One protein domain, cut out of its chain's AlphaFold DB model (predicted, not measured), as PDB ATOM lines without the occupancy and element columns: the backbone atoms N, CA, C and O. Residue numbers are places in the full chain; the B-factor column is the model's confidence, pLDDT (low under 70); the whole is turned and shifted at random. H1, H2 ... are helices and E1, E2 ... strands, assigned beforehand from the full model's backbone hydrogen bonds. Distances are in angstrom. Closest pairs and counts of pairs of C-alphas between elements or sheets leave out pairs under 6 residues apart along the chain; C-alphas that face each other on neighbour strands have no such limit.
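AT A GLANCE: This is residues 81 to 176 of the 189 residues of the protein "Peptidase S1 domain-containing protein" of Drosophila ananassae (UniProt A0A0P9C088). Six strands make a small closed barrel, with H2 packed on its outside over E3 and short H1 at the first printed end. The hairpins E1-E2 and E4-E5 reach out beyond the ring at their turns, and the outline is flat, with the C-alphas spanning 42 by 36 by 17 A along their three main axes. The 96 printed residues hold, in order, H1 E1 E2 H2 E3 E4 E5 E6; the class is mixed, the barrel is antiparallel, and the whole is compact, with a radius of gyration of the C-alphas of 13.5 A.

IN THESE COORDINATES: H1, residues 81 to 85, begins at C-alpha (-4.337, 10.992, 19.583). E1 is 91 to 97, E2 100 to 109 (27.8 A), H2 111 to 118 (10.5 A), E3 126 to 130 and E4 143 to 150 (21.0 A). E5, 153 to 166, spans 36.2 A and bends by 61 degrees at residue 163. E6, 169 to 174, ends at C-alpha (-20.329, 8.309, 13.901).

HOW THE PARTS SIT: Round the barrel run E1 E2 E3 E6 E5 E4 and back to E1. Across neighbours, within hydrogen-bond range, are N 95 and O 102 (2.9 A), N 109 and O 128 (2.9 A), N 129 and O 170 (2.9 A), N 163 and O 171 (2.8 A), N 148 and O 155 (2.8 A), and N 92 and O 145 (2.9 A). E4 E5 E6 form a meander, each the antiparallel neighbour of the one before; with E3, neighbour of E6, they form a Greek key. H2 is outside the barrel, at a height over the sheet of 8.6 A, across the strands at 64 degrees to E3 on the local plane; its closest C-alphas to E3 are Cys 114 and Cys 128, 6.1 A. H1 is only just on the barrel, with 5 pairs of C-alphas within 10 A. Every O i to N i+4 pair is within range in H2; H1 has 0 of 1, but 2 of 2 O i to N i+3 pairs.

THE WHOLE: The C-alphas farthest apart, Gly 119 and Gly 152, are 42.6 A apart. The printed part has no cut; the link E3 to E4 is long, 12 residues. No printed residue is under 70 in pLDDT.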
ATOM      1  N   GLU A  81      -4.698  10.600  18.216       77.19
ATOM      2  CA  GLU A  81      -4.337  10.992  19.583       77.19
ATOM      3  C   GLU A  81      -5.476  11.722  20.294       77.19
ATOM      4  O   GLU A  81      -5.706  11.500  21.487       77.19
ATOM      5  N   TYR A  82      -6.258  12.522  19.563       77.81
ATOM      6  CA  TYR A  82      -7.428  13.174  20.141       77.81
ATOM      7  C   TYR A  82      -8.517  12.166  20.497       77.81
ATOM      8  O   TYR A  82      -9.230  12.403  21.465       77.81
ATOM      9  N   LYS A  83      -8.624  11.018  19.805       73.62
ATOM     10  CA  LYS A  83      -9.632   9.989  20.131       73.62
ATOM     11  C   LYS A  83      -9.473   9.486  21.571       73.62
ATOM     12  O   LYS A  83     -10.469   9.229  22.237       73.62
ATOM     13  N   LYS A  84      -8.237   9.418  22.087       77.00
ATOM     14  CA  LYS A  84      -7.969   9.050  23.490       77.00
ATOM     15  C   LYS A  84      -8.442  10.119  24.477       77.00
ATOM     16  O   LYS A  84      -8.976   9.776  25.522       77.00
ATOM     17  N   LYS A  85      -8.305  11.404  24.125       77.69
ATOM     18  CA  LYS A  85      -8.760  12.541  24.949       77.69
ATOM     19  C   LYS A  85     -10.293  12.630  25.064       77.69
ATOM     20  O   LYS A  85     -10.785  13.418  25.859       77.69
ATOM     21  N   MET A  86     -11.043  11.850  24.279       80.81
ATOM     22  CA  MET A  86     -12.511  11.905  24.210       80.81
ATOM     23  C   MET A  86     -13.231  10.939  25.139       80.81
ATOM     24  O   MET A  86     -14.440  11.085  25.307       80.81
ATOM     25  N   ALA A  87     -12.529   9.951  25.701       77.81
ATOM     26  CA  ALA A  87     -13.158   8.859  26.444       77.81
ATOM     27  C   ALA A  87     -14.036   9.358  27.606       77.81
ATOM     28  O   ALA A  87     -15.128   8.829  27.807       77.81
ATOM     29  N   ASP A  88     -13.601  10.420  28.287       81.38
ATOM     30  CA  ASP A  88     -14.264  10.964  29.479       81.38
ATOM     31  C   ASP A  88     -15.093  12.229  29.201       81.38
ATOM     32  O   ASP A  88     -15.601  12.871  30.123       81.38
ATOM     33  N   LEU A  89     -15.226  12.626  27.933       88.50
ATOM     34  CA  LEU A  89     -15.928  13.851  27.570       88.50
ATOM     35  C   LEU A  89     -17.419  13.613  27.362       88.50
ATOM     36  O   LEU A  89     -17.865  12.583  26.849       88.50
ATOM     37  N   LYS A  90     -18.199  14.628  27.726       91.94
ATOM     38  CA  LYS A  90     -19.645  14.617  27.557       91.94
ATOM     39  C   LYS A  90     -20.030  15.050  26.152       91.94
ATOM     40  O   LYS A  90     -19.608  16.100  25.669       91.94
ATOM     41  N   TYR A  91     -20.892  14.254  25.536       94.19
ATOM     42  CA  TYR A  91     -21.479  14.565  24.242       94.19
ATOM     43  C   TYR A  91     -22.496  15.680  24.406       94.19
ATOM     44  O   TYR A  91     -23.263  15.683  25.367       94.19
ATOM     45  N   SER A  92     -22.511  16.617  23.467       95.06
ATOM     46  CA  SER A  92     -23.489  17.699  23.449       95.06
ATOM     47  C   SER A  92     -24.031  17.926  22.049       95.06
ATOM     48  O   SER A  92     -23.264  17.938  21.087       95.06
ATOM     49  N   PHE A  93     -25.337  18.160  21.943       94.56
ATOM     50  CA  PHE A  93     -25.924  18.715  20.724       94.56
ATOM     51  C   PHE A  93     -25.701  20.225  20.669       94.56
ATOM     52  O   PHE A  93     -25.822  20.903  21.695       94.56
ATOM     53  N   ILE A  94     -25.423  20.749  19.472       91.50
ATOM     54  CA  ILE A  94     -25.522  22.185  19.190       91.50
ATOM     55  C   ILE A  94     -26.951  22.482  18.762       91.50
ATOM     56  O   ILE A  94     -27.429  21.929  17.771       91.50
ATOM     57  N   ILE A  95     -27.610  23.397  19.466       87.75
ATOM     58  CA  ILE A  95     -28.923  23.902  19.076       87.75
ATOM     59  C   ILE A  95     -28.960  25.416  19.028       87.75
ATOM     60  O   ILE A  95     -28.256  26.085  19.778       87.75
ATOM     61  N   ASN A  96     -29.843  25.940  18.186       82.00
ATOM     62  CA  ASN A  96     -30.148  27.360  18.143       82.00
ATOM     63  C   ASN A  96     -31.421  27.622  18.955       82.00
ATOM     64  O   ASN A  96     -32.510  27.203  18.563       82.00
ATOM     65  N   GLU A  97     -31.284  28.317  20.083       81.06
ATOM     66  CA  GLU A  97     -32.400  28.815  20.893       81.06
ATOM     67  C   GLU A  97     -32.281  30.342  20.990       81.06
ATOM     68  O   GLU A  97     -31.253  30.857  21.422       81.06
ATOM     69  N   ASN A  98     -33.324  31.081  20.590       79.75
ATOM     70  CA  ASN A  98     -33.356  32.554  20.632       79.75
ATOM     71  C   ASN A  98     -32.133  33.218  19.964       79.75
ATOM     72  O   ASN A  98     -31.511  34.102  20.549       79.75
ATOM     73  N   ASN A  99     -31.764  32.761  18.763       74.94
ATOM     74  CA  ASN A  99     -30.580  33.206  18.008       74.94
ATOM     75  C   ASN A  99     -29.227  32.963  18.704       74.94
ATOM     76  O   ASN A  99     -28.212  33.496  18.260       74.94
ATOM     77  N   ASN A 100     -29.186  32.136  19.753       76.81
ATOM     78  CA  ASN A 100     -27.956  31.732  20.423       76.81
ATOM     79  C   ASN A 100     -27.679  30.245  20.207       76.81
ATOM     80  O   ASN A 100     -28.558  29.402  20.403       76.81
ATOM     81  N   ALA A 101     -26.431  29.929  19.865       82.94
ATOM     82  CA  ALA A 101     -25.945  28.560  19.845       82.94
ATOM     83  C   ALA A 101     -25.717  28.080  21.287       82.94
ATOM     84  O   ALA A 101     -24.870  28.613  22.007       82.94
ATOM     85  N   LEU A 102     -26.473  27.071  21.708       88.19
ATOM     86  CA  LEU A 102     -26.361  26.439  23.015       88.19
ATOM     87  C   LEU A 102     -25.905  24.994  22.871       88.19
ATOM     88  O   LEU A 102     -26.252  24.299  21.915       88.19
ATOM     89  N   ARG A 103     -25.164  24.533  23.878       91.19
ATOM     90  CA  ARG A 103     -24.756  23.138  24.014       91.19
ATOM     91  C   ARG A 103     -25.670  22.453  25.014       91.19
ATOM     92  O   ARG A 103     -25.848  22.946  26.128       91.19
ATOM     93  N   LYS A 104     -26.270  21.337  24.611       92.62
ATOM     94  CA  LYS A 104     -27.088  20.503  25.497       92.62
ATOM     95  C   LYS A 104     -26.411  19.153  25.659       92.62
ATOM     96  O   LYS A 104     -26.362  18.378  24.706       92.62
ATOM     97  N   GLU A 105     -25.877  18.915  26.853       92.94
ATOM     98  CA  GLU A 105     -25.239  17.650  27.210       92.94
ATOM     99  C   GLU A 105     -26.235  16.486  27.108       92.94
ATOM    100  O   GLU A 105     -27.400  16.609  27.494       92.94
ATOM    101  N   VAL A 106     -25.760  15.343  26.619       93.31
ATOM    102  CA  VAL A 106     -26.530  14.105  26.479       93.31
ATOM    103  C   VAL A 106     -25.712  12.893  26.919       93.31
ATOM    104  O   VAL A 106     -24.481  12.872  26.839       93.31
ATOM    105  N   GLY A 107     -26.410  11.859  27.385       91.88
ATOM    106  CA  GLY A 107     -25.799  10.589  27.769       91.88
ATOM    107  C   GLY A 107     -25.583   9.686  26.559       91.88
ATOM    108  O   GLY A 107     -26.544   9.366  25.857       91.88
ATOM    109  N   ARG A 108     -24.342   9.242  26.331       93.88
ATOM    110  CA  ARG A 108     -24.021   8.193  25.350       93.88
ATOM    111  C   ARG A 108     -24.322   6.816  25.939       93.88
ATOM    112  O   ARG A 108     -23.956   6.537  27.077       93.88
ATOM    113  N   LEU A 109     -24.970   5.962  25.154       94.69
ATOM    114  CA  LEU A 109     -25.230   4.566  25.509       94.69
ATOM    115  C   LEU A 109     -24.134   3.651  24.964       94.69
ATOM    116  O   LEU A 109     -23.543   3.930  23.917       94.69
ATOM    117  N   THR A 110     -23.910   2.524  25.641       94.56
ATOM    118  CA  THR A 110     -23.139   1.421  25.051       94.56
ATOM    119  C   THR A 110     -23.929   0.769  23.913       94.56
ATOM    120  O   THR A 110     -25.158   0.888  23.853       94.56
ATOM    121  N   SER A 111     -23.243   0.051  23.019       93.88
ATOM    122  CA  SER A 111     -23.897  -0.648  21.906       93.88
ATOM    123  C   SER A 111     -24.968  -1.629  22.390       93.88
ATOM    124  O   SER A 111     -26.074  -1.620  21.858       93.88
ATOM    125  N   ASP A 112     -24.700  -2.379  23.464       95.88
ATOM    126  CA  ASP A 112     -25.651  -3.341  24.043       95.88
ATOM    127  C   ASP A 112     -26.880  -2.659  24.650       95.88
ATOM    128  O   ASP A 112     -28.018  -3.088  24.439       95.88
ATOM    129  N   GLN A 113     -26.668  -1.560  25.383       96.19
ATOM    130  CA  GLN A 113     -27.760  -0.761  25.935       96.19
ATOM    131  C   GLN A 113     -28.622  -0.178  24.821       96.19
ATOM    132  O   GLN A 113     -29.849  -0.176  24.937       96.19
ATOM    133  N   CYS A 114     -27.996   0.311  23.747       95.94
ATOM    134  CA  CYS A 114     -28.743   0.823  22.615       95.94
ATOM    135  C   CYS A 114     -29.538  -0.286  21.932       95.94
ATOM    136  O   CYS A 114     -30.754  -0.152  21.816       95.94
ATOM    137  N   ALA A 115     -28.885  -1.393  21.565       95.19
ATOM    138  CA  ALA A 115     -29.510  -2.510  20.866       95.19
ATOM    139  C   ALA A 115     -30.712  -3.074  21.637       95.19
ATOM    140  O   ALA A 115     -31.775  -3.303  21.062       95.19
ATOM    141  N   THR A 116     -30.577  -3.192  22.962       95.44
ATOM    142  CA  THR A 116     -31.665  -3.613  23.856       95.44
ATOM    143  C   THR A 116     -32.854  -2.650  23.802       95.44
ATOM    144  O   THR A 116     -33.999  -3.085  23.733       95.44
ATOM    145  N   ARG A 117     -32.606  -1.333  23.818       94.19
ATOM    146  CA  ARG A 117     -33.673  -0.316  23.823       94.19
ATOM    147  C   ARG A 117     -34.361  -0.152  22.471       94.19
ATOM    148  O   ARG A 117     -35.562   0.112  22.436       94.19
ATOM    149  N   ILE A 118     -33.621  -0.283  21.371       93.62
ATOM    150  CA  ILE A 118     -34.180  -0.153  20.017       93.62
ATOM    151  C   ILE A 118     -34.712  -1.484  19.465       93.62
ATOM    152  O   ILE A 118     -35.372  -1.488  18.430       93.62
ATOM    153  N   GLY A 119     -34.433  -2.608  20.135       94.19
ATOM    154  CA  GLY A 119     -34.895  -3.942  19.743       94.19
ATOM    155  C   GLY A 119     -34.185  -4.536  18.522       94.19
ATOM    156  O   GLY A 119     -34.691  -5.486  17.932       94.19
ATOM    157  N   LYS A 120     -33.037  -3.982  18.119       92.44
ATOM    158  CA  LYS A 120     -32.230  -4.452  16.983       92.44
ATOM    159  C   LYS A 120     -30.747  -4.108  17.175       92.44
ATOM    160  O   LYS A 120     -30.455  -3.158  17.899       92.44
ATOM    161  N   PRO A 121     -29.811  -4.827  16.533       92.81
ATOM    162  CA  PRO A 121     -28.404  -4.434  16.511       92.81
ATOM    163  C   PRO A 121     -28.216  -3.024  15.935       92.81
ATOM    164  O   PRO A 121     -28.991  -2.592  15.079       92.81
ATOM    165  N   ILE A 122     -27.182  -2.322  16.403       92.88
ATOM    166  CA  ILE A 122     -26.735  -1.058  15.808       92.88
ATOM    167  C   ILE A 122     -25.542  -1.304  14.893       92.88
ATOM    168  O   ILE A 122     -24.727  -2.188  15.169       92.88
ATOM    169  N   ASP A 123     -25.439  -0.512  13.831       92.00
ATOM    170  CA  ASP A 123     -24.276  -0.545  12.953       92.00
ATOM    171  C   ASP A 123     -23.016  -0.017  13.672       92.00
ATOM    172  O   ASP A 123     -23.092   0.818  14.576       92.00
ATOM    173  N   GLN A 124     -21.838  -0.500  13.272       92.56
ATOM    174  CA  GLN A 124     -20.556  -0.116  13.878       92.56
ATOM    175  C   GLN A 124     -20.151   1.345  13.617       92.56
ATOM    176  O   GLN A 124     -19.294   1.878  14.332       92.56
ATOM    177  N   ASN A 125     -20.760   1.983  12.614       95.38
ATOM    178  CA  ASN A 125     -20.597   3.396  12.285       95.38
ATOM    179  C   ASN A 125     -21.724   4.249  12.883       95.38
ATOM    180  O   ASN A 125     -21.930   5.396  12.488       95.38
ATOM    181  N   GLN A 126     -22.447   3.704  13.862       96.06
ATOM    182  CA  GLN A 126     -23.467   4.404  14.621       96.06
ATOM    183  C   GLN A 126     -23.196   4.318  16.123       96.06
ATOM    184  O   GLN A 126     -22.573   3.393  16.646       96.06
ATOM    185  N   PHE A 127     -23.717   5.294  16.854       95.94
ATOM    186  CA  PHE A 127     -23.847   5.218  18.302       95.94
ATOM    187  C   PHE A 127     -25.151   5.865  18.746       95.94
ATOM    188  O   PHE A 127     -25.847   6.503  17.961       95.94
ATOM    189  N   CYS A 128     -25.496   5.698  20.017       96.31
ATOM    190  CA  CYS A 128     -26.781   6.152  20.520       96.31
ATOM    191  C   CYS A 128     -26.631   7.100  21.691       96.31
ATOM    192  O   CYS A 128     -25.743   6.942  22.535       96.31
ATOM    193  N   VAL A 129     -27.559   8.045  21.765       95.88
ATOM    194  CA  VAL A 129     -27.666   8.987  22.871       95.88
ATOM    195  C   VAL A 129     -29.091   9.052  23.392       95.88
ATOM    196  O   VAL A 129     -30.064   8.887  22.654       95.88
ATOM    197  N   THR A 130     -29.217   9.283  24.692       93.38
ATOM    198  CA  THR A 130     -30.511   9.539  25.324       93.38
ATOM    199  C   THR A 130     -30.827  11.020  25.246       93.38
ATOM    200  O   THR A 130     -30.030  11.839  25.714       93.38
ATOM    201  N   ILE A 131     -32.008  11.352  24.735       86.06
ATOM    202  CA  ILE A 131     -32.544  12.711  24.780       86.06
ATOM    203  C   ILE A 131     -33.685  12.776  25.808       86.06
ATOM    204  O   ILE A 131     -34.519  11.868  25.855       86.06
ATOM    205  N   PRO A 132     -33.737  13.804  26.673       81.81
ATOM    206  CA  PRO A 132     -34.875  14.011  27.558       81.81
ATOM    207  C   PRO A 132     -36.175  14.176  26.759       81.81
ATOM    208  O   PRO A 132     -36.192  14.786  25.685       81.81
ATOM    209  N   LEU A 133     -37.278  13.652  27.297       78.81
ATOM    210  CA  LEU A 133     -38.599  13.780  26.679       78.81
ATOM    211  C   LEU A 133     -39.007  15.256  26.554       78.81
ATOM    212  O   LEU A 133     -38.746  16.061  27.446       78.81
ATOM    213  N   GLY A 134     -39.669  15.599  25.446       76.56
ATOM    214  CA  GLY A 134     -40.154  16.960  25.186       76.56
ATOM    215  C   GLY A 134     -39.075  17.955  24.741       76.56
ATOM    216  O   GLY A 134     -39.342  19.154  24.679       76.56
ATOM    217  N   THR A 135     -37.865  17.488  24.431       81.44
ATOM    218  CA  THR A 135     -36.795  18.342  23.900       81.44
ATOM    219  C   THR A 135     -36.946  18.580  22.396       81.44
ATOM    220  O   THR A 135     -37.574  17.802  21.682       81.44
ATOM    221  N   LYS A 136     -36.385  19.694  21.910       83.00
ATOM    222  CA  LYS A 136     -36.429  20.105  20.492       83.00
ATOM    223  C   LYS A 136     -35.174  19.710  19.698       83.00
ATOM    224  O   LYS A 136     -35.014  20.149  18.562       83.00
ATOM    225  N   TYR A 137     -34.273  18.940  20.304       87.25
ATOM    226  CA  TYR A 137     -32.981  18.553  19.739       87.25
ATOM    227  C   TYR A 137     -32.885  17.043  19.530       87.25
ATOM    228  O   TYR A 137     -33.672  16.287  20.093       87.25
ATOM    229  N   GLY A 138     -31.934  16.614  18.702       87.81
ATOM    230  CA  GLY A 138     -31.862  15.234  18.212       87.81
ATOM    231  C   GLY A 138     -32.719  15.007  16.960       87.81
ATOM    232  O   GLY A 138     -33.059  13.871  16.631       87.81
ATOM    233  N   SER A 139     -33.081  16.088  16.262       90.56
ATOM    234  CA  SER A 139     -33.721  16.026  14.946       90.56
ATOM    235  C   SER A 139     -32.705  15.613  13.874       90.56
ATOM    236  O   SER A 139     -31.527  15.937  14.014       90.56
ATOM    237  N   PRO A 140     -33.123  14.961  12.773       91.56
ATOM    238  CA  PRO A 140     -32.204  14.519  11.724       91.56
ATOM    239  C   PRO A 140     -31.289  15.636  11.188       91.56
ATOM    240  O   PRO A 140     -31.762  16.667  10.699       91.56
ATOM    241  N   GLY A 141     -29.979  15.406  11.254       92.88
ATOM    242  CA  GLY A 141     -28.917  16.347  10.904       92.88
ATOM    243  C   GLY A 141     -28.441  17.246  12.055       92.88
ATOM    244  O   GLY A 141     -27.500  18.013  11.856       92.88
ATOM    245  N   ASP A 142     -29.053  17.184  13.247       94.00
ATOM    246  CA  ASP A 142     -28.558  17.915  14.423       94.00
ATOM    247  C   ASP A 142     -27.144  17.452  14.772       94.00
ATOM    248  O   ASP A 142     -26.892  16.262  14.964       94.00
ATOM    249  N   VAL A 143     -26.229  18.412  14.885       95.38
ATOM    250  CA  VAL A 143     -24.812  18.158  15.142       95.38
ATOM    251  C   VAL A 143     -24.595  17.790  16.601       95.38
ATOM    252  O   VAL A 143     -25.012  18.521  17.502       95.38
ATOM    253  N   ILE A 144     -23.863  16.701  16.821       96.12
ATOM    254  CA  ILE A 144     -23.386  16.280  18.134       96.12
ATOM    255  C   ILE A 144     -21.861  16.229  18.151       96.12
ATOM    256  O   ILE A 144     -21.199  15.863  17.177       96.12
ATOM    257  N   GLY A 145     -21.288  16.639  19.271       95.31
ATOM    258  CA  GLY A 145     -19.851  16.776  19.391       95.31
ATOM    259  C   GLY A 145     -19.375  16.847  20.825       95.31
ATOM    260  O   GLY A 145     -20.127  16.592  21.769       95.31
ATOM    261  N   LEU A 146     -18.098  17.182  20.959       93.75
ATOM    262  CA  LEU A 146     -17.390  17.284  22.224       93.75
ATOM    263  C   LEU A 146     -16.729  18.651  22.336       93.75
ATOM    264  O   LEU A 146     -16.197  19.185  21.361       93.75
ATOM    265  N   ASP A 147     -16.715  19.178  23.553       91.06
ATOM    266  CA  ASP A 147     -15.891  20.323  23.902       91.06
ATOM    267  C   ASP A 147     -14.486  19.855  24.266       91.06
ATOM    268  O   ASP A 147     -14.272  19.201  25.286       91.06
ATOM    269  N   LEU A 148     -13.521  20.206  23.421       88.50
ATOM    270  CA  LEU A 148     -12.107  19.983  23.670       88.50
ATOM    271  C   LEU A 148     -11.453  21.262  24.165       88.50
ATOM    272  O   LEU A 148     -11.655  22.344  23.614       88.50
ATOM    273  N   ASN A 149     -10.606  21.105  25.174       86.25
ATOM    274  CA  ASN A 149      -9.628  22.106  25.551       86.25
ATOM    275  C   ASN A 149      -8.238  21.530  25.282       86.25
ATOM    276  O   ASN A 149      -7.853  20.532  25.890       86.25
ATOM    277  N   ASP A 150      -7.508  22.138  24.353       81.56
ATOM    278  CA  ASP A 150      -6.149  21.731  24.011       81.56
ATOM    279  C   ASP A 150      -5.215  22.933  24.125       81.56
ATOM    280  O   ASP A 150      -5.368  23.919  23.405       81.56
ATOM    281  N   ALA A 151      -4.287  22.880  25.084       83.25
ATOM    282  CA  ALA A 151      -3.365  23.975  25.401       83.25
ATOM    283  C   ALA A 151      -4.052  25.350  25.596       83.25
ATOM    284  O   ALA A 151      -3.529  26.382  25.181       83.25
ATOM    285  N   GLY A 152      -5.245  25.376  26.208       84.38
ATOM    286  CA  GLY A 152      -6.025  26.599  26.444       84.38
ATOM    287  C   GLY A 152      -6.904  27.028  25.264       84.38
ATOM    288  O   GLY A 152      -7.673  27.983  25.385       84.38
ATOM    289  N   LYS A 153      -6.838  26.325  24.128       86.06
ATOM    290  CA  LYS A 153      -7.719  26.553  22.984       86.06
ATOM    291  C   LYS A 153      -8.969  25.687  23.115       86.06
ATOM    292  O   LYS A 153      -8.913  24.465  22.983       86.06
ATOM    293  N   HIS A 154     -10.106  26.345  23.324       87.56
ATOM    294  CA  HIS A 154     -11.413  25.698  23.315       87.56
ATOM    295  C   HIS A 154     -11.893  25.472  21.881       87.56
ATOM    296  O   HIS A 154     -11.941  26.405  21.077       87.56
ATOM    297  N   MET A 155     -12.260  24.236  21.560       88.88
ATOM    298  CA  MET A 155     -12.756  23.835  20.246       88.88
ATOM    299  C   MET A 155     -13.937  22.894  20.421       88.88
ATOM    300  O   MET A 155     -13.881  21.973  21.230       88.88
ATOM    301  N   PHE A 156     -14.984  23.100  19.627       91.62
ATOM    302  CA  PHE A 156     -16.052  22.119  19.514       91.62
ATOM    303  C   PHE A 156     -15.756  21.218  18.320       91.62
ATOM    304  O   PHE A 156     -15.651  21.698  17.187       91.62
ATOM    305  N   VAL A 157     -15.597  19.925  18.579       93.25
ATOM    306  CA  VAL A 157     -15.347  18.923  17.543       93.25
ATOM    307  C   VAL A 157     -16.603  18.118  17.279       93.25
ATOM    308  O   VAL A 157     -17.231  17.625  18.215       93.25
ATOM    309  N   ILE A 158     -16.968  17.963  16.010       95.25
ATOM    310  CA  ILE A 158     -18.080  17.086  15.642       95.25
ATOM    311  C   ILE A 158     -17.666  15.627  15.826       95.25
ATOM    312  O   ILE A 158     -16.609  15.200  15.360       95.25
ATOM    313  N   THR A 159     -18.518  14.862  16.501       94.94
ATOM    314  CA  THR A 159     -18.396  13.404  16.617       94.94
ATOM    315  C   THR A 159     -19.503  12.680  15.869       94.94
ATOM    316  O   THR A 159     -19.339  11.515  15.522       94.94
ATOM    317  N   GLY A 160     -20.603  13.366  15.562       95.94
ATOM    318  CA  GLY A 160     -21.680  12.803  14.770       95.94
ATOM    319  C   GLY A 160     -22.769  13.802  14.412       95.94
ATOM    320  O   GLY A 160     -22.700  14.990  14.735       95.94
ATOM    321  N   PHE A 161     -23.828  13.291  13.802       95.44
ATOM    322  CA  PHE A 161     -25.108  13.983  13.692       95.44
ATOM    323  C   PHE A 161     -26.257  12.997  13.892       95.44
ATOM    324  O   PHE A 161     -26.138  11.809  13.588       95.44
ATOM    325  N   ALA A 162     -27.367  13.481  14.443       94.94
ATOM    326  CA  ALA A 162     -28.561  12.670  14.630       94.94
ATOM    327  C   ALA A 162     -29.070  12.167  13.270       94.94
ATOM    328  O   ALA A 162     -29.300  12.965  12.364       94.94
ATOM    329  N   SER A 163     -29.253  10.857  13.124       93.94
ATOM    330  CA  SER A 163     -29.784  10.247  11.899       93.94
ATOM    331  C   SER A 163     -31.289  10.011  12.040       93.94
ATOM    332  O   SER A 163     -32.094  10.650  11.357       93.94
ATOM    333  N   TYR A 164     -31.687   9.171  12.997       91.75
ATOM    334  CA  TYR A 164     -33.084   8.874  13.306       91.75
ATOM    335  C   TYR A 164     -33.273   8.635  14.808       91.75
ATOM    336  O   TYR A 164     -32.308   8.521  15.563       91.75
ATOM    337  N   SER A 165     -34.525   8.556  15.255       91.19
ATOM    338  CA  SER A 165     -34.857   8.272  16.653       91.19
ATOM    339  C   SER A 165     -35.800   7.075  16.767       91.19
ATOM    340  O   SER A 165     -36.644   6.853  15.902       91.19
ATOM    341  N   SER A 166     -35.658   6.296  17.836       90.62
ATOM    342  CA  SER A 166     -36.488   5.129  18.143       90.62
ATOM    343  C   SER A 166     -36.580   4.950  19.659       90.62
ATOM    344  O   SER A 166     -35.567   5.019  20.348       90.62
ATOM    345  N   ASN A 167     -37.788   4.756  20.201       87.69
ATOM    346  CA  ASN A 167     -38.025   4.524  21.637       87.69
ATOM    347  C   ASN A 167     -37.358   5.558  22.579       87.69
ATOM    348  O   ASN A 167     -36.808   5.201  23.620       87.69
ATOM    349  N   GLY A 168     -37.374   6.845  22.210       85.69
ATOM    350  CA  GLY A 168     -36.753   7.922  23.003       85.69
ATOM    351  C   GLY A 168     -35.218   7.944  22.965       85.69
ATOM    352  O   GLY A 168     -34.592   8.682  23.723       85.69
ATOM    353  N   ILE A 169     -34.613   7.139  22.093       92.56
ATOM    354  CA  ILE A 169     -33.180   7.118  21.809       92.56
ATOM    355  C   ILE A 169     -32.940   7.760  20.452       92.56
ATOM    356  O   ILE A 169     -33.635   7.446  19.486       92.56
ATOM    357  N   THR A 170     -31.928   8.615  20.372       95.19
ATOM    358  CA  THR A 170     -31.436   9.135  19.098       95.19
ATOM    359  C   THR A 170     -30.237   8.313  18.657       95.19
ATOM    360  O   THR A 170     -29.277   8.136  19.412       95.19
ATOM    361  N   ILE A 171     -30.311   7.811  17.431       96.00
ATOM    362  CA  ILE A 171     -29.232   7.114  16.746       96.00
ATOM    363  C   ILE A 171     -28.458   8.162  15.955       96.00
ATOM    364  O   ILE A 171     -29.033   9.008  15.267       96.00
ATOM    365  N   VAL A 172     -27.143   8.125  16.095       97.12
ATOM    366  CA  VAL A 172     -26.206   9.113  15.581       97.12
ATOM    367  C   VAL A 172     -25.247   8.420  14.623       97.12
ATOM    368  O   VAL A 172     -24.693   7.378  14.974       97.12
ATOM    369  N   THR A 173     -25.013   9.013  13.452       97.44
ATOM    370  CA  THR A 173     -23.933   8.589  12.548       97.44
ATOM    371  C   THR A 173     -22.587   9.011  13.141       97.44
ATOM    372  O   THR A 173     -22.387  10.191  13.436       97.44
ATOM    373  N   ASP A 174     -21.660   8.068  13.331       96.00
ATOM    374  CA  ASP A 174     -20.329   8.309  13.901       96.00
ATOM    375  C   ASP A 174     -19.395   8.940  12.860       96.00
ATOM    376  O   ASP A 174     -18.692   8.265  12.109       96.00
ATOM    377  N   VAL A 175     -19.348  10.272  12.826       96.19
ATOM    378  CA  VAL A 175     -18.503  11.030  11.889       96.19
ATOM    379  C   VAL A 175     -17.017  10.703  12.071       96.19
ATOM    380  O   VAL A 175     -16.264  10.735  11.100       96.19
ATOM    381  N   VAL A 176     -16.583  10.316  13.277       93.69
ATOM    382  CA  VAL A 176     -15.176   9.978  13.560       93.69
ATOM    383  C   VAL A 176     -14.741   8.698  12.835       93.69
ATOM    384  O   VAL A 176     -13.546   8.515  12.568       93.69
TER     385      VAL A 176